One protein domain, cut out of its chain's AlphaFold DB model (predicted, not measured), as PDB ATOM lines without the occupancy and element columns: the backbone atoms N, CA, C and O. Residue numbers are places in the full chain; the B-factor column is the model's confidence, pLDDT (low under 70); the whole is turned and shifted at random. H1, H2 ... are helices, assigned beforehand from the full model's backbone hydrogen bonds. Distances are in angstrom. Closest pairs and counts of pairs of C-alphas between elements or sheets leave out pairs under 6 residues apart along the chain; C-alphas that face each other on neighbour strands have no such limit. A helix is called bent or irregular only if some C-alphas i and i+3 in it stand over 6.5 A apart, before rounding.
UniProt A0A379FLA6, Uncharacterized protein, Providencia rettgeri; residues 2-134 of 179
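AT A GLANCE: This is residues 2 to 134 of the 179 residues of an uncharacterized protein of Providencia rettgeri (UniProt A0A379FLA6). There is little regular structure here: helices H1 and H2 meet at a steep slant, H3 follows, and a long loop, residues 76 to 130, runs back past H1 to tiny H4. The 133 printed residues hold four named helices, H1 to H4 in order, and no named strand; the class is all helix, with 51 residues in named elements. The whole is only just loose, close to compact, radius of gyration of the C-alphas 17.0 A, spanning 48 by 33 by 30 A.

HOW THE PARTS SIT: Look at H1, residues 18 to 36: its residues 30 to 34 alone touch residues 46 to 54 of H2, residues 43 to 60, closest at the C-alphas of Leu 34 and Ser 49, 7.1 A. They run opposite ways at a steep tilt of 56 degrees. H3, residues 66 to 75, and H4, residues 131 to 134, touch no helix. O i to N i+4 pairs are within hydrogen-bond range throughout H3, in 14 of 15 in H1 and 12 of 14 in H2; H4 is too short for one.

IN THESE COORDINATES: Find C-alpha 18 at (9.781, 7.424, 45.930); H1 runs 28.3 A from there. H2 spans 25.4 A with a kink of 30 degrees near residue 52, H3 14.1 A, and H4 5.2 A, ending at (-12.522, 17.964, 29.767). H1 and H2 are only just irregular: C-alphas 18 and 21 are 6.52 A apart, 52 and 55 6.7 A.

THE WHOLE: The C-alphas farthest apart, of Tyr 84 and Lys 128, are 51.8 A apart. The printed part has no cut; the link H3 to H4 is long. Confidence is low at residues 2 to 17, 110 and 114 to 116.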
ATOM      1  N   VAL A   2       1.592  21.001  39.061       21.27
ATOM      2  CA  VAL A   2       2.622  22.034  39.218       21.27
ATOM      3  C   VAL A   2       3.957  21.340  39.000       21.27
ATOM      4  O   VAL A   2       4.444  20.633  39.873       21.27
ATOM      5  N   ILE A   3       4.519  21.499  37.805       26.73
ATOM      6  CA  ILE A   3       5.930  21.205  37.578       26.73
ATOM      7  C   ILE A   3       6.682  22.396  38.179       26.73
ATOM      8  O   ILE A   3       6.903  23.400  37.505       26.73
ATOM      9  N   ASN A   4       7.002  22.329  39.472       26.45
ATOM     10  CA  ASN A   4       7.922  23.285  40.081       26.45
ATOM     11  C   ASN A   4       9.321  22.980  39.541       26.45
ATOM     12  O   ASN A   4      10.040  22.126  40.051       26.45
ATOM     13  N   LEU A   5       9.693  23.670  38.465       28.14
ATOM     14  CA  LEU A   5      11.070  23.743  38.002       28.14
ATOM     15  C   LEU A   5      11.825  24.654  38.977       28.14
ATOM     16  O   LEU A   5      11.979  25.847  38.727       28.14
ATOM     17  N   TYR A   6      12.260  24.104  40.113       33.03
ATOM     18  CA  TYR A   6      13.270  24.757  40.939       33.03
ATOM     19  C   TYR A   6      14.506  25.003  40.062       33.03
ATOM     20  O   TYR A   6      15.149  24.061  39.598       33.03
ATOM     21  N   GLN A   7      14.801  26.281  39.798       28.09
ATOM     22  CA  GLN A   7      15.852  26.739  38.880       28.09
ATOM     23  C   GLN A   7      17.282  26.370  39.317       28.09
ATOM     24  O   GLN A   7      18.200  26.503  38.512       28.09
ATOM     25  N   ASP A   8      17.463  25.834  40.526       30.38
ATOM     26  CA  ASP A   8      18.775  25.486  41.086       30.38
ATOM     27  C   ASP A   8      19.099  23.980  41.053       30.38
ATOM     28  O   ASP A   8      20.152  23.563  41.539       30.38
ATOM     29  N   PHE A   9      18.233  23.140  40.466       40.72
ATOM     30  CA  PHE A   9      18.510  21.709  40.305       40.72
ATOM     31  C   PHE A   9      19.038  21.379  38.895       40.72
ATOM     32  O   PHE A   9      18.471  21.823  37.893       40.72
ATOM     33  N   PRO A  10      20.114  20.579  38.764       36.31
ATOM     34  CA  PRO A  10      20.659  20.196  37.466       36.31
ATOM     35  C   PRO A  10      19.601  19.480  36.622       36.31
ATOM     36  O   PRO A  10      18.884  18.615  37.127       36.31
ATOM     37  N   LYS A  11      19.574  19.791  35.318       41.12
ATOM     38  CA  LYS A  11      18.626  19.333  34.275       41.12
ATOM     39  C   LYS A  11      18.509  17.800  34.059       41.12
ATOM     40  O   LYS A  11      18.003  17.370  33.030       41.12
ATOM     41  N   GLY A  12      18.968  16.971  34.995       44.69
ATOM     42  CA  GLY A  12      18.918  15.505  34.957       44.69
ATOM     43  C   GLY A  12      18.274  14.841  36.181       44.69
ATOM     44  O   GLY A  12      18.305  13.616  36.263       44.69
ATOM     45  N   PHE A  13      17.697  15.613  37.112       50.16
ATOM     46  CA  PHE A  13      16.903  15.102  38.240       50.16
ATOM     47  C   PHE A  13      15.410  15.369  38.030       50.16
ATOM     48  O   PHE A  13      14.829  16.213  38.715       50.16
ATOM     49  N   PRO A  14      14.739  14.702  37.077       48.25
ATOM     50  CA  PRO A  14      13.298  14.676  37.158       48.25
ATOM     51  C   PRO A  14      12.924  13.933  38.451       48.25
ATOM     52  O   PRO A  14      13.450  12.858  38.751       48.25
ATOM     53  N   HIS A  15      12.093  14.611  39.233       55.25
ATOM     54  CA  HIS A  15      11.568  14.284  40.551       55.25
ATOM     55  C   HIS A  15      10.793  12.953  40.548       55.25
ATOM     56  O   HIS A  15       9.564  12.927  40.525       55.25
ATOM     57  N   PHE A  16      11.526  11.844  40.504       59.72
ATOM     58  CA  PHE A  16      11.004  10.486  40.656       59.72
ATOM     59  C   PHE A  16      11.583   9.822  41.900       59.72
ATOM     60  O   PHE A  16      11.782   8.603  41.920       59.72
ATOM     61  N   SER A  17      11.906  10.605  42.934       69.81
ATOM     62  CA  SER A  17      12.111   9.984  44.229       69.81
ATOM     63  C   SER A  17      10.820   9.236  44.616       69.81
ATOM     64  O   SER A  17       9.721   9.627  44.207       69.81
ATOM     65  N   PRO A  18      10.931   8.151  45.394       72.88
ATOM     66  CA  PRO A  18       9.781   7.424  45.930       72.88
ATOM     67  C   PRO A  18       8.756   8.333  46.624       72.88
ATOM     68  O   PRO A  18       7.562   8.046  46.640       72.88
ATOM     69  N   GLU A  19       9.236   9.435  47.201       80.12
ATOM     70  CA  GLU A  19       8.436  10.405  47.935       80.12
ATOM     71  C   GLU A  19       7.795  11.452  47.015       80.12
ATOM     72  O   GLU A  19       6.627  11.773  47.227       80.12
ATOM     73  N   ASP A  20       8.491  11.904  45.965       84.38
ATOM     74  CA  ASP A  20       8.041  12.991  45.080       84.38
ATOM     75  C   ASP A  20       6.654  12.723  44.485       84.38
ATOM     76  O   ASP A  20       5.782  13.592  44.466       84.38
ATOM     77  N   LEU A  21       6.418  11.512  43.971       84.75
ATOM     78  CA  LEU A  21       5.137  11.194  43.337       84.75
ATOM     79  C   LEU A  21       3.995  11.144  44.354       84.75
ATOM     80  O   LEU A  21       2.877  11.578  44.064       84.75
ATOM     81  N   TYR A  22       4.275  10.644  45.555       87.94
ATOM     82  CA  TYR A  22       3.287  10.569  46.619       87.94
ATOM     83  C   TYR A  22       2.976  11.960  47.197       87.94
ATOM     84  O   TYR A  22       1.805  12.294  47.393       87.94
ATOM     85  N   SER A  23       3.988  12.812  47.403       88.25
ATOM     86  CA  SER A  23       3.806  14.187  47.883       88.25
ATOM     87  C   SER A  23       3.151  15.091  46.832       88.25
ATOM     88  O   SER A  23       2.266  15.878  47.179       88.25
ATOM     89  N   ASN A  24       3.456  14.912  45.541       89.31
ATOM     90  CA  ASN A  24       2.741  15.568  44.440       89.31
ATOM     91  C   ASN A  24       1.255  15.189  44.402       89.31
ATOM     92  O   ASN A  24       0.391  16.052  44.197       89.31
ATOM     93  N   LEU A  25       0.939  13.908  44.617       91.00
ATOM     94  CA  LEU A  25      -0.442  13.433  44.663       91.00
ATOM     95  C   LEU A  25      -1.186  13.978  45.888       91.00
ATOM     96  O   LEU A  25      -2.316  14.457  45.761       91.00
ATOM     97  N   LEU A  26      -0.539  13.980  47.059       93.25
ATOM     98  CA  LEU A  26      -1.062  14.603  48.274       93.25
ATOM     99  C   LEU A  26      -1.363  16.088  48.045       93.25
ATOM    100  O   LEU A  26      -2.481  16.532  48.303       93.25
ATOM    101  N   GLY A  27      -0.397  16.842  47.518       94.12
ATOM    102  CA  GLY A  27      -0.551  18.265  47.222       94.12
ATOM    103  C   GLY A  27      -1.696  18.530  46.246       94.12
ATOM    104  O   GLY A  27      -2.527  19.403  46.492       94.12
ATOM    105  N   SER A  28      -1.808  17.721  45.189       93.12
ATOM    106  CA  SER A  28      -2.904  17.815  44.213       93.12
ATOM    107  C   SER A  28      -4.269  17.552  44.854       93.12
ATOM    108  O   SER A  28      -5.228  18.283  44.600       93.12
ATOM    109  N   ARG A  29      -4.360  16.553  45.738       92.81
ATOM    110  CA  ARG A  29      -5.589  16.222  46.468       92.81
ATOM    111  C   ARG A  29      -5.997  17.328  47.445       92.81
ATOM    112  O   ARG A  29      -7.179  17.680  47.514       92.81
ATOM    113  N   LEU A  30      -5.042  17.891  48.187       95.38
ATOM    114  CA  LEU A  30      -5.292  19.012  49.097       95.38
ATOM    115  C   LEU A  30      -5.733  20.258  48.323       95.38
ATOM    116  O   LEU A  30      -6.741  20.864  48.673       95.38
ATOM    117  N   ALA A  31      -5.045  20.590  47.227       94.62
ATOM    118  CA  ALA A  31      -5.395  21.722  46.376       94.62
ATOM    119  C   ALA A  31      -6.815  21.588  45.808       94.62
ATOM    120  O   ALA A  31      -7.610  22.520  45.924       94.62
ATOM    121  N   LEU A  32      -7.167  20.414  45.270       91.69
ATOM    122  CA  LEU A  32      -8.519  20.131  44.783       91.69
ATOM    123  C   LEU A  32      -9.565  20.317  45.890       91.69
ATOM    124  O   LEU A  32     -10.590  20.957  45.667       91.69
ATOM    125  N   THR A  33      -9.292  19.806  47.091       92.38
ATOM    126  CA  THR A  33     -10.190  19.953  48.246       92.38
ATOM    127  C   THR A  33     -10.433  21.426  48.580       92.38
ATOM    128  O   THR A  33     -11.579  21.827  48.770       92.38
ATOM    129  N   LEU A  34      -9.380  22.247  48.609       95.31
ATOM    130  CA  LEU A  34      -9.494  23.677  48.904       95.31
ATOM    131  C   LEU A  34     -10.264  24.434  47.817       95.31
ATOM    132  O   LEU A  34     -11.135  25.238  48.145       95.31
ATOM    133  N   ILE A  35      -9.998  24.144  46.540       91.81
ATOM    134  CA  ILE A  35     -10.728  24.735  45.408       91.81
ATOM    135  C   ILE A  35     -12.223  24.423  45.521       91.81
ATOM    136  O   ILE A  35     -13.051  25.329  45.445       91.81
ATOM    137  N   LEU A  36     -12.573  23.160  45.772       89.94
ATOM    138  CA  LEU A  36     -13.968  22.731  45.898       89.94
ATOM    139  C   LEU A  36     -14.676  23.331  47.124       89.94
ATOM    140  O   LEU A  36     -15.894  23.476  47.113       89.94
ATOM    141  N   GLN A  37     -13.929  23.707  48.164       93.25
ATOM    142  CA  GLN A  37     -14.450  24.392  49.352       93.25
ATOM    143  C   GLN A  37     -14.513  25.921  49.201       93.25
ATOM    144  O   GLN A  37     -14.845  26.608  50.166       93.25
ATOM    145  N   GLY A  38     -14.165  26.473  48.031       93.38
ATOM    146  CA  GLY A  38     -14.107  27.922  47.813       93.38
ATOM    147  C   GLY A  38     -12.943  28.610  48.531       93.38
ATOM    148  O   GLY A  38     -12.959  29.821  48.712       93.38
ATOM    149  N   ARG A  39     -11.921  27.853  48.946       94.69
ATOM    150  CA  ARG A  39     -10.740  28.334  49.687       94.69
ATOM    151  C   ARG A  39      -9.537  28.612  48.780       94.69
ATOM    152  O   ARG A  39      -8.390  28.450  49.187       94.69
ATOM    153  N   ALA A  40      -9.803  28.975  47.529       93.25
ATOM    154  CA  ALA A  40      -8.790  29.222  46.502       93.25
ATOM    155  C   ALA A  40      -9.195  30.366  45.550       93.25
ATOM    156  O   ALA A  40      -8.836  30.361  44.377       93.25
ATOM    157  N   ASP A  41      -9.982  31.322  46.047       92.94
ATOM    158  CA  ASP A  41     -10.463  32.497  45.307       92.94
ATOM    159  C   ASP A  41      -9.355  33.524  45.016       92.94
ATOM    160  O   ASP A  41      -9.422  34.269  44.040       92.94
ATOM    161  N   SER A  42      -8.308  33.537  45.840       95.81
ATOM    162  CA  SER A  42      -7.091  34.311  45.631       95.81
ATOM    163  C   SER A  42      -5.857  33.493  46.004       95.81
ATOM    164  O   SER A  42      -5.936  32.532  46.774       95.81
ATOM    165  N   LEU A  43      -4.689  33.905  45.504       95.00
ATOM    166  CA  LEU A  43      -3.418  33.289  45.891       95.00
ATOM    167  C   LEU A  43      -3.178  33.389  47.405       95.00
ATOM    168  O   LEU A  43      -2.718  32.426  48.008       95.00
ATOM    169  N   ALA A  44      -3.518  34.521  48.027       97.06
ATOM    170  CA  ALA A  44      -3.356  34.713  49.467       97.06
ATOM    171  C   ALA A  44      -4.245  33.750  50.271       97.06
ATOM    172  O   ALA A  44      -3.749  33.057  51.160       97.06
ATOM    173  N   THR A  45      -5.530  33.645  49.908       96.75
ATOM    174  CA  THR A  45      -6.471  32.708  50.541       96.75
ATOM    175  C   THR A  45      -6.013  31.264  50.367       96.75
ATOM    176  O   THR A  45      -6.039  30.491  51.327       96.75
ATOM    177  N   TYR A  46      -5.580  30.894  49.159       96.81
ATOM    178  CA  TYR A  46      -5.084  29.553  48.864       96.81
ATOM    179  C   TYR A  46      -3.858  29.210  49.710       96.81
ATOM    180  O   TYR A  46      -3.850  28.172  50.368       96.81
ATOM    181  N   SER A  47      -2.851  30.090  49.742       96.12
ATOM    182  CA  SER A  47      -1.625  29.880  50.518       96.12
ATOM    183  C   SER A  47      -1.930  29.710  52.003       96.12
ATOM    184  O   SER A  47      -1.519  28.717  52.597       96.12
ATOM    185  N   GLN A  48      -2.747  30.597  52.580       97.56
ATOM    186  CA  GLN A  48      -3.160  30.488  53.981       97.56
ATOM    187  C   GLN A  48      -3.954  29.200  54.248       97.56
ATOM    188  O   GLN A  48      -3.778  28.534  55.268       97.56
ATOM    189  N   SER A  49      -4.841  28.815  53.330       97.44
ATOM    190  CA  SER A  49      -5.635  27.592  53.466       97.44
ATOM    191  C   SER A  49      -4.773  26.332  53.371       97.44
ATOM    192  O   SER A  49      -5.022  25.371  54.102       97.44
ATOM    193  N   MET A  50      -3.747  26.346  52.517       97.25
ATOM    194  CA  MET A  50      -2.773  25.267  52.389       97.25
ATOM    195  C   MET A  50      -1.911  25.139  53.651       97.25
ATOM    196  O   MET A  50      -1.766  24.036  54.176       97.25
ATOM    197  N   GLU A  51      -1.414  26.257  54.187       96.81
ATOM    198  CA  GLU A  51      -0.669  26.297  55.455       96.81
ATOM    199  C   GLU A  51      -1.472  25.701  56.618       96.81
ATOM    200  O   GLU A  51      -0.925  24.974  57.443       96.81
ATOM    201  N   ASN A  52      -2.783  25.947  56.653       96.44
ATOM    202  CA  ASN A  52      -3.659  25.436  57.706       96.44
ATOM    203  C   ASN A  52      -3.965  23.935  57.575       96.44
ATOM    204  O   ASN A  52      -4.069  23.238  58.585       96.44
ATOM    205  N   ILE A  53      -4.157  23.421  56.353       96.56
ATOM    206  CA  ILE A  53      -4.577  22.024  56.142       96.56
ATOM    207  C   ILE A  53      -3.400  21.043  56.110       96.56
ATOM    208  O   ILE A  53      -3.555  19.887  56.511       96.56
ATOM    209  N   LEU A  54      -2.221  21.486  55.666       95.69
ATOM    210  CA  LEU A  54      -1.060  20.617  55.490       95.69
ATOM    211  C   LEU A  54      -0.631  19.911  56.794       95.69
ATOM    212  O   LEU A  54      -0.454  18.693  56.753       95.69
ATOM    213  N   PRO A  55      -0.535  20.577  57.964       94.69
ATOM    214  CA  PRO A  55      -0.182  19.902  59.214       94.69
ATOM    215  C   PRO A  55      -1.177  18.805  59.612       94.69
ATOM    216  O   PRO A  55      -0.772  17.747  60.089       94.69
ATOM    217  N   LEU A  56      -2.476  19.028  59.379       94.38
ATOM    218  CA  LEU A  56      -3.520  18.038  59.660       94.38
ATOM    219  C   LEU A  56      -3.378  16.816  58.750       94.38
ATOM    220  O   LEU A  56      -3.465  15.683  59.221       94.38
ATOM    221  N   ALA A  57      -3.117  17.041  57.460       93.81
ATOM    222  CA  ALA A  57      -2.884  15.970  56.498       93.81
ATOM    223  C   ALA A  57      -1.633  15.150  56.858       93.81
ATOM    224  O   ALA A  57      -1.685  13.921  56.880       93.81
ATOM    225  N   LEU A  58      -0.529  15.811  57.218       91.81
ATOM    226  CA  LEU A  58       0.696  15.141  57.668       91.81
ATOM    227  C   LEU A  58       0.468  14.330  58.951       91.81
ATOM    228  O   LEU A  58       0.934  13.194  59.051       91.81
ATOM    229  N   HIS A  59      -0.300  14.865  59.902       91.12
ATOM    230  CA  HIS A  59      -0.669  14.136  61.111       91.12
ATOM    231  C   HIS A  59      -1.484  12.871  60.790       91.12
ATOM    232  O   HIS A  59      -1.198  11.806  61.332       91.12
ATOM    233  N   GLN A  60      -2.457  12.953  59.875       89.62
ATOM    234  CA  GLN A  60      -3.234  11.791  59.414       89.62
ATOM    235  C   GLN A  60      -2.372  10.741  58.705       89.62
ATOM    236  O   GLN A  60      -2.617   9.547  58.851       89.62
ATOM    237  N   LEU A  61      -1.333  11.174  57.992       88.06
ATOM    238  CA  LEU A  61      -0.326  10.302  57.383       88.06
ATOM    239  C   LEU A  61       0.653   9.695  58.404       88.06
ATOM    240  O   LEU A  61       1.555   8.951  58.027       88.06
ATOM    241  N   GLY A  62       0.493   9.994  59.696       87.06
ATOM    242  CA  GLY A  62       1.333   9.452  60.756       87.06
ATOM    243  C   GLY A  62       2.712  10.106  60.831       87.06
ATOM    244  O   GLY A  62       3.680   9.423  61.188       87.06
ATOM    245  N   SER A  63       2.808  11.405  60.507       87.75
ATOM    246  CA  SER A  63       4.049  12.182  60.595       87.75
ATOM    247  C   SER A  63       4.764  11.947  61.924       87.75
ATOM    248  O   SER A  63       4.148  11.989  62.993       87.75
ATOM    249  N   LYS A  64       6.073  11.711  61.859       88.31
ATOM    250  CA  LYS A  64       6.906  11.454  63.033       88.31
ATOM    251  C   LYS A  64       7.631  12.720  63.468       88.31
ATOM    252  O   LYS A  64       7.824  13.650  62.690       88.31
ATOM    253  N   ASP A  65       8.076  12.745  64.720       91.56
ATOM    254  CA  ASP A  65       8.945  13.810  65.201       91.56
ATOM    255  C   ASP A  65      10.281  13.824  64.434       91.56
ATOM    256  O   ASP A  65      10.664  12.859  63.762       91.56
ATOM    257  N   ARG A  66      11.027  14.926  64.555       91.75
ATOM    258  CA  ARG A  66      12.294  15.120  63.837       91.75
ATOM    259  C   ARG A  66      13.311  14.010  64.112       91.75
ATOM    260  O   ARG A  66      13.995  13.580  63.187       91.75
ATOM    261  N   LYS A  67      13.438  13.555  65.363       94.62
ATOM    262  CA  LYS A  67      14.435  12.546  65.748       94.62
ATOM    263  C   LYS A  67      14.087  11.198  65.125       94.62
ATOM    264  O   LYS A  67      14.968  10.535  64.585       94.62
ATOM    265  N   THR A  68      12.815  10.813  65.168       90.25
ATOM    266  CA  THR A  68      12.331   9.584  64.528       90.25
ATOM    267  C   THR A  68      12.453   9.659  63.008       90.25
ATOM    268  O   THR A  68      12.975   8.732  62.396       90.25
ATOM    269  N   THR A  69      12.066  10.784  62.402       88.62
ATOM    270  CA  THR A  69      12.211  11.019  60.957       88.62
ATOM    271  C   THR A  69      13.663  10.881  60.516       88.62
ATOM    272  O   THR A  69      13.942  10.194  59.540       88.62
ATOM    273  N   ARG A  70      14.607  11.461  61.271       90.69
ATOM    274  CA  ARG A  70      16.035  11.346  60.966       90.69
ATOM    275  C   ARG A  70      16.515   9.897  61.006       90.69
ATOM    276  O   ARG A  70      17.169   9.467  60.069       90.69
ATOM    277  N   LYS A  71      16.131   9.137  62.036       91.25
ATOM    278  CA  LYS A  71      16.470   7.708  62.130       91.25
ATOM    279  C   LYS A  71      15.937   6.902  60.947       91.25
ATOM    280  O   LYS A  71      16.650   6.046  60.439       91.25
ATOM    281  N   ILE A  72      14.703   7.170  60.513       87.25
ATOM    282  CA  ILE A  72      14.122   6.513  59.333       87.25
ATOM    283  C   ILE A  72      14.911   6.903  58.080       87.25
ATOM    284  O   ILE A  72      15.289   6.030  57.307       87.25
ATOM    285  N   PHE A  73      15.224   8.189  57.911       87.50
ATOM    286  CA  PHE A  73      15.993   8.685  56.770       87.50
ATOM    287  C   PHE A  73      17.393   8.059  56.682       87.50
ATOM    288  O   PHE A  73      17.813   7.650  55.603       87.50
ATOM    289  N   ASP A  74      18.077   7.927  57.823       90.62
ATOM    290  CA  ASP A  74      19.372   7.251  57.913       90.62
ATOM    291  C   ASP A  74      19.227   5.734  57.648       90.62
ATOM    292  O   ASP A  74      20.105   5.130  57.045       90.62
ATOM    293  N   SER A  75      18.108   5.106  58.037       89.88
ATOM    294  CA  SER A  75      17.874   3.672  57.787       89.88
ATOM    295  C   SER A  75      17.643   3.323  56.314       89.88
ATOM    296  O   SER A  75      17.894   2.189  55.919       89.88
ATOM    297  N   VAL A  76      17.173   4.279  55.505       88.44
ATOM    298  CA  VAL A  76      16.946   4.092  54.061       88.44
ATOM    299  C   VAL A  76      18.120   4.577  53.202       88.44
ATOM    300  O   VAL A  76      18.042   4.519  51.972       88.44
ATOM    301  N   ASP A  77      19.208   5.044  53.823       91.00
ATOM    302  CA  ASP A  77      20.471   5.317  53.136       91.00
ATOM    303  C   ASP A  77      21.077   4.014  52.587       91.00
ATOM    304  O   ASP A  77      20.994   2.950  53.198       91.00
ATOM    305  N   GLY A  78      21.629   4.074  51.380       89.12
ATOM    306  CA  GLY A  78      22.061   2.920  50.594       89.12
ATOM    307  C   GLY A  78      20.926   2.127  49.929       89.12
ATOM    308  O   GLY A  78      21.206   1.289  49.076       89.12
ATOM    309  N   LEU A  79      19.658   2.400  50.261       87.94
ATOM    310  CA  LEU A  79      18.488   1.766  49.634       87.94
ATOM    311  C   LEU A  79      17.736   2.742  48.730       87.94
ATOM    312  O   LEU A  79      17.530   2.486  47.544       87.94
ATOM    313  N   TRP A  80      17.314   3.877  49.278       87.56
ATOM    314  CA  TRP A  80      16.566   4.900  48.545       87.56
ATOM    315  C   TRP A  80      17.456   5.982  47.975       87.56
ATOM    316  O   TRP A  80      17.221   6.456  46.865       87.56
ATOM    317  N   TRP A  81      18.487   6.349  48.718       87.44
ATOM    318  CA  TRP A  81      19.437   7.384  48.352       87.44
ATOM    319  C   TRP A  81      20.831   7.003  48.848       87.44
ATOM    320  O   TRP A  81      20.966   6.051  49.608       87.44
ATOM    321  N   ASN A  82      21.863   7.703  48.388       89.62
ATOM    322  CA  ASN A  82      23.250   7.446  48.760       89.62
ATOM    323  C   ASN A  82      23.878   8.692  49.394       89.62
ATOM    324  O   ASN A  82      24.206   9.654  48.695       89.62
ATOM    325  N   SER A  83      24.110   8.653  50.705       90.62
ATOM    326  CA  SER A  83      24.682   9.768  51.464       90.62
ATOM    327  C   SER A  83      26.130  10.123  51.139       90.62
ATOM    328  O   SER A  83      26.606  11.176  51.576       90.62
ATOM    329  N   TYR A  84      26.821   9.325  50.326       91.19
ATOM    330  CA  TYR A  84      28.169   9.610  49.832       91.19
ATOM    331  C   TYR A  84      28.180  10.335  48.484       91.19
ATOM    332  O   TYR A  84      29.205  10.901  48.111       91.19
ATOM    333  N   ARG A  85      27.051  10.368  47.770       88.38
ATOM    334  CA  ARG A  85      26.910  11.082  46.494       88.38
ATOM    335  C   ARG A  85      26.351  12.481  46.716       88.38
ATOM    336  O   ARG A  85      25.730  12.771  47.744       88.38
ATOM    337  N   ARG A  86      26.585  13.396  45.780       84.56
ATOM    338  CA  ARG A  86      26.061  14.771  45.851       84.56
ATOM    339  C   ARG A  86      25.396  15.153  44.544       84.56
ATOM    340  O   ARG A  86      25.674  14.591  43.495       84.56
ATOM    341  N   VAL A  87      24.524  16.152  44.592       78.81
ATOM    342  CA  VAL A  87      24.057  16.826  43.374       78.81
ATOM    343  C   VAL A  87      25.300  17.353  42.625       78.81
ATOM    344  O   VAL A  87      26.158  17.951  43.277       78.81
ATOM    345  N   PRO A  88      25.455  17.127  41.302       79.88
ATOM    346  CA  PRO A  88      24.453  16.702  40.322       79.88
ATOM    347  C   PRO A  88      24.421  15.197  39.967       79.88
ATOM    348  O   PRO A  88      23.939  14.831  38.895       79.88
ATOM    349  N   GLU A  89      24.918  14.298  40.810       83.88
ATOM    350  CA  GLU A  89      24.975  12.870  40.488       83.88
ATOM    351  C   GLU A  89      23.594  12.198  40.477       83.88
ATOM    352  O   GLU A  89      23.002  11.969  41.527       83.88
ATOM    353  N   LYS A  90      23.113  11.784  39.295       81.00
ATOM    354  CA  LYS A  90      21.806  11.121  39.101       81.00
ATOM    355  C   LYS A  90      21.501  10.039  40.148       81.00
ATOM    356  O   LYS A  90      20.409  10.017  40.711       81.00
ATOM    357  N   PHE A  91      22.457   9.155  40.439       85.56
ATOM    358  CA  PHE A  91      22.275   8.042  41.384       85.56
ATOM    359  C   PHE A  91      22.537   8.403  42.851       85.56
ATOM    360  O   PHE A  91      22.711   7.518  43.681       85.56
ATOM    361  N   LEU A  92      22.496   9.694  43.200       87.50
ATOM    362  CA  LEU A  92      22.172  10.120  44.563       87.50
ATOM    363  C   LEU A  92      20.855   9.484  45.020       87.50
ATOM    364  O   LEU A  92      20.763   9.041  46.155       87.50
ATOM    365  N   VAL A  93      19.861   9.425  44.130       87.00
ATOM    366  CA  VAL A  93      18.610   8.686  44.328       87.00
ATOM    367  C   VAL A  93      18.770   7.312  43.676       87.00
ATOM    368  O   VAL A  93      19.006   7.214  42.467       87.00
ATOM    369  N   LEU A  94      18.679   6.258  44.481       86.88
ATOM    370  CA  LEU A  94      18.909   4.866  44.084       86.88
ATOM    371  C   LEU A  94      17.606   4.185  43.665       86.88
ATOM    372  O   LEU A  94      17.537   3.575  42.599       86.88
ATOM    373  N   THR A  95      16.563   4.349  44.480       86.56
ATOM    374  CA  THR A  95      15.219   3.840  44.197       86.56
ATOM    375  C   THR A  95      14.403   4.926  43.508       86.56
ATOM    376  O   THR A  95      14.424   6.071  43.944       86.56
ATOM    377  N   ARG A  96      13.669   4.572  42.453       86.19
ATOM    378  CA  ARG A  96      12.723   5.458  41.759       86.19
ATOM    379  C   ARG A  96      11.388   4.761  41.593       86.19
ATOM    380  O   ARG A  96      11.358   3.547  41.379       86.19
ATOM    381  N   ASP A  97      10.314   5.534  41.661       84.69
ATOM    382  CA  ASP A  97       8.979   5.063  41.315       84.69
ATOM    383  C   ASP A  97       8.644   5.467  39.871       84.69
ATOM    384  O   ASP A  97       8.805   6.620  39.477       84.69
ATOM    385  N   TYR A  98       8.203   4.490  39.080       86.69
ATOM    386  CA  TYR A  98       7.848   4.636  37.666       86.69
ATOM    387  C   TYR A  98       6.339   4.460  37.435       86.69
ATOM    388  O   TYR A  98       5.886   4.347  36.296       86.69
ATOM    389  N   GLN A  99       5.539   4.411  38.505       85.44
ATOM    390  CA  GLN A  99       4.087   4.359  38.406       85.44
ATOM    391  C   GLN A  99       3.517   5.726  38.022       85.44
ATOM    392  O   GLN A  99       3.696   6.731  38.718       85.44
ATOM    393  N   THR A 100       2.751   5.748  36.935       85.31
ATOM    394  CA  THR A 100       2.114   6.967  36.407       85.31
ATOM    395  C   THR A 100       0.653   7.133  36.840       85.31
ATOM    396  O   THR A 100       0.052   8.166  36.576       85.31
ATOM    397  N   SER A 101       0.097   6.151  37.559       86.38
ATOM    398  CA  SER A 101      -1.302   6.117  38.011       86.38
ATOM    399  C   SER A 101      -1.643   7.188  39.055       86.38
ATOM    400  O   SER A 101      -0.881   7.431  39.990       86.38
ATOM    401  N   ASP A 102      -2.846   7.751  38.991       87.94
ATOM    402  CA  ASP A 102      -3.376   8.654  40.022       87.94
ATOM    403  C   ASP A 102      -3.843   7.933  41.296       87.94
ATOM    404  O   ASP A 102      -4.324   8.566  42.231       87.94
ATOM    405  N   GLN A 103      -3.688   6.610  41.345       90.12
ATOM    406  CA  GLN A 103      -3.983   5.730  42.470       90.12
ATOM    407  C   GLN A 103      -2.698   5.044  42.933       90.12
ATOM    408  O   GLN A 103      -2.118   4.266  42.172       90.12
ATOM    409  N   ARG A 104      -2.247   5.318  44.161       88.50
ATOM    410  CA  ARG A 104      -0.978   4.768  44.662       88.50
ATOM    411  C   ARG A 104      -0.880   4.727  46.183       88.50
ATOM    412  O   ARG A 104      -1.420   5.571  46.897       88.50
ATOM    413  N   TYR A 105      -0.111   3.753  46.651       88.38
ATOM    414  CA  TYR A 105       0.481   3.739  47.985       88.38
ATOM    415  C   TYR A 105       1.819   4.484  47.963       88.38
ATOM    416  O   TYR A 105       2.418   4.610  46.892       88.38
ATOM    417  N   PRO A 106       2.326   4.965  49.111       86.56
ATOM    418  CA  PRO A 106       3.714   5.389  49.164       86.56
ATOM    419  C   PRO A 106       4.597   4.175  48.874       86.56
ATOM    420  O   PRO A 106       4.347   3.079  49.385       86.56
ATOM    421  N   LEU A 107       5.632   4.355  48.057       83.50
ATOM    422  CA  LEU A 107       6.639   3.319  47.897       83.50
ATOM    423  C   LEU A 107       7.384   3.214  49.231       83.50
ATOM    424  O   LEU A 107       7.941   4.203  49.688       83.50
ATOM    425  N   MET A 108       7.360   2.041  49.865       81.31
ATOM    426  CA  MET A 108       8.016   1.764  51.152       81.31
ATOM    427  C   MET A 108       9.114   0.714  50.941       81.31
ATOM    428  O   MET A 108       8.915  -0.185  50.124       81.31
ATOM    429  N   PRO A 109      10.259   0.763  51.649       80.19
ATOM    430  CA  PRO A 109      11.231  -0.321  51.615       80.19
ATOM    431  C   PRO A 109      10.712  -1.446  52.524       80.19
ATOM    432  O   PRO A 109      10.757  -1.292  53.751       80.19
ATOM    433  N   PRO A 110      10.209  -2.574  51.983       69.75
ATOM    434  CA  PRO A 110       9.539  -3.597  52.789       69.75
ATOM    435  C   PRO A 110      10.471  -4.245  53.821       69.75
ATOM    436  O   PRO A 110      10.006  -4.775  54.825       69.75
ATOM    437  N   GLN A 111      11.790  -4.165  53.610       71.31
ATOM    438  CA  GLN A 111      12.805  -4.648  54.550       71.31
ATOM    439  C   GLN A 111      12.854  -3.831  55.853       71.31
ATOM    440  O   GLN A 111      13.379  -4.316  56.851       71.31
ATOM    441  N   ILE A 112      12.336  -2.598  55.845       72.88
ATOM    442  CA  ILE A 112      12.422  -1.645  56.963       72.88
ATOM    443  C   ILE A 112      11.030  -1.262  57.471       72.88
ATOM    444  O   ILE A 112      10.836  -1.083  58.672       72.88
ATOM    445  N   MET A 113      10.053  -1.132  56.572       73.38
ATOM    446  CA  MET A 113       8.711  -0.651  56.894       73.38
ATOM    447  C   MET A 113       7.655  -1.615  56.333       73.38
ATOM    448  O   MET A 113       7.270  -1.487  55.173       73.38
ATOM    449  N   PRO A 114       7.180  -2.582  57.142       59.94
ATOM    450  CA  PRO A 114       6.250  -3.617  56.689       59.94
ATOM    451  C   PRO A 114       4.780  -3.162  56.653       59.94
ATOM    452  O   PRO A 114       3.932  -3.905  56.170       59.94
ATOM    453  N   SER A 115       4.449  -1.980  57.185       67.75
ATOM    454  CA  SER A 115       3.084  -1.444  57.157       67.75
ATOM    455  C   SER A 115       2.818  -0.678  55.865       67.75
ATOM    456  O   SER A 115       3.586   0.226  55.523       67.75
ATOM    457  N   GLU A 116       1.692  -0.968  55.216       69.19
ATOM    458  CA  GLU A 116       1.191  -0.157  54.108       69.19
ATOM    459  C   GLU A 116       0.905   1.274  54.587       69.19
ATOM    460  O   GLU A 116       0.333   1.489  55.661       69.19
ATOM    461  N   GLY A 117       1.347   2.264  53.810       80.31
ATOM    462  CA  GLY A 117       0.993   3.658  54.059       80.31
ATOM    463  C   GLY A 117      -0.449   3.962  53.655       80.31
ATOM    464  O   GLY A 117      -1.204   3.084  53.244       80.31
ATOM    465  N   LEU A 118      -0.848   5.229  53.753       88.19
ATOM    466  CA  LEU A 118      -2.187   5.625  53.327       88.19
ATOM    467  C   LEU A 118      -2.305   5.545  51.796       88.19
ATOM    468  O   LEU A 118      -1.434   6.011  51.070       88.19
ATOM    469  N   PHE A 119      -3.395   4.973  51.295       90.38
ATOM    470  CA  PHE A 119      -3.675   4.978  49.864       90.38
ATOM    471  C   PHE A 119      -4.167   6.361  49.421       90.38
ATOM    472  O   PHE A 119      -5.115   6.905  49.996       90.38
ATOM    473  N   LEU A 120      -3.544   6.927  48.386       90.31
ATOM    474  CA  LEU A 120      -3.954   8.192  47.785       90.31
ATOM    475  C   LEU A 120      -4.549   7.969  46.398       90.31
ATOM    476  O   LEU A 120      -4.104   7.121  45.627       90.31
ATOM    477  N   THR A 121      -5.556   8.781  46.086       91.44
ATOM    478  CA  THR A 121      -6.250   8.771  44.799       91.44
ATOM    479  C   THR A 121      -6.683  10.180  44.399       91.44
ATOM    480  O   THR A 121      -7.061  10.981  45.270       91.44
ATOM    481  N   LEU A 122      -6.659  10.477  43.099       89.31
ATOM    482  CA  LEU A 122      -7.457  11.553  42.508       89.31
ATOM    483  C   LEU A 122      -8.721  10.980  41.851       89.31
ATOM    484  O   LEU A 122      -8.689   9.867  41.330       89.31
ATOM    485  N   PRO A 123      -9.847  11.709  41.899       86.88
ATOM    486  CA  PRO A 123     -11.066  11.276  41.239       86.88
ATOM    487  C   PRO A 123     -10.950  11.447  39.719       86.88
ATOM    488  O   PRO A 123     -10.664  12.542  39.249       86.88
ATOM    489  N   ASP A 124     -11.286  10.407  38.954       87.38
ATOM    490  CA  ASP A 124     -11.329  10.464  37.479       87.38
ATOM    491  C   ASP A 124     -12.609  11.126  36.938       87.38
ATOM    492  O   ASP A 124     -12.742  11.414  35.745       87.38
ATOM    493  N   ARG A 125     -13.580  11.364  37.828       87.81
ATOM    494  CA  ARG A 125     -14.904  11.909  37.522       87.81
ATOM    495  C   ARG A 125     -15.242  13.086  38.413       87.81
ATOM    496  O   ARG A 125     -15.016  13.057  39.621       87.81
ATOM    497  N   TYR A 126     -15.892  14.077  37.821       83.75
ATOM    498  CA  TYR A 126     -16.508  15.180  38.540       83.75
ATOM    499  C   TYR A 126     -17.960  15.348  38.095       83.75
ATOM    500  O   TYR A 126     -18.245  15.626  36.928       83.75
ATOM    501  N   LEU A 127     -18.896  15.179  39.034       86.62
ATOM    502  CA  LEU A 127     -20.331  15.108  38.751       86.62
ATOM    503  C   LEU A 127     -20.623  14.049  37.670       86.62
ATOM    504  O   LEU A 127     -20.438  12.860  37.907       86.62
ATOM    505  N   LYS A 128     -21.063  14.481  36.487       91.56
ATOM    506  CA  LYS A 128     -21.370  13.627  35.330       91.56
ATOM    507  C   LYS A 128     -20.285  13.644  34.247       91.56
ATOM    508  O   LYS A 128     -20.510  13.103  33.171       91.56
ATOM    509  N   TYR A 129     -19.163  14.316  34.497       89.62
ATOM    510  CA  TYR A 129     -18.082  14.473  33.532       89.62
ATOM    511  C   TYR A 129     -16.913  13.560  33.890       89.62
ATOM    512  O   TYR A 129     -16.407  13.608  35.013       89.62
ATOM    513  N   ASP A 130     -16.460  12.771  32.920       89.44
ATOM    514  CA  ASP A 130     -15.136  12.155  32.965       89.44
ATOM    515  C   ASP A 130     -14.087  13.250  32.730       89.44
ATOM    516  O   ASP A 130     -14.154  13.980  31.735       89.44
ATOM    517  N   LEU A 131     -13.122  13.398  33.643       84.69
ATOM    518  CA  LEU A 131     -12.124  14.473  33.560       84.69
ATOM    519  C   LEU A 131     -11.251  14.361  32.304       84.69
ATOM    520  O   LEU A 131     -10.840  15.379  31.749       84.69
ATOM    521  N   SER A 132     -11.036  13.140  31.808       85.38
ATOM    522  CA  SER A 132     -10.311  12.863  30.561       85.38
ATOM    523  C   SER A 132     -10.976  13.457  29.314       85.38
ATOM    524  O   SER A 132     -10.311  13.647  28.298       85.38
ATOM    525  N   LEU A 133     -12.274  13.775  29.381       89.38
ATOM    526  CA  LEU A 133     -13.011  14.433  28.300       89.38
ATOM    527  C   LEU A 133     -12.945  15.963  28.387       89.38
ATOM    528  O   LEU A 133     -13.262  16.640  27.411       89.38
ATOM    529  N   LEU A 134     -12.562  16.517  29.542       88.62
ATOM    530  CA  LEU A 134     -12.522  17.964  29.767       88.62
ATOM    531  C   LEU A 134     -11.200  18.585  29.319       88.62
ATOM    532  O   LEU A 134     -11.180  19.724  28.856       88.62
TER     533      LEU A 134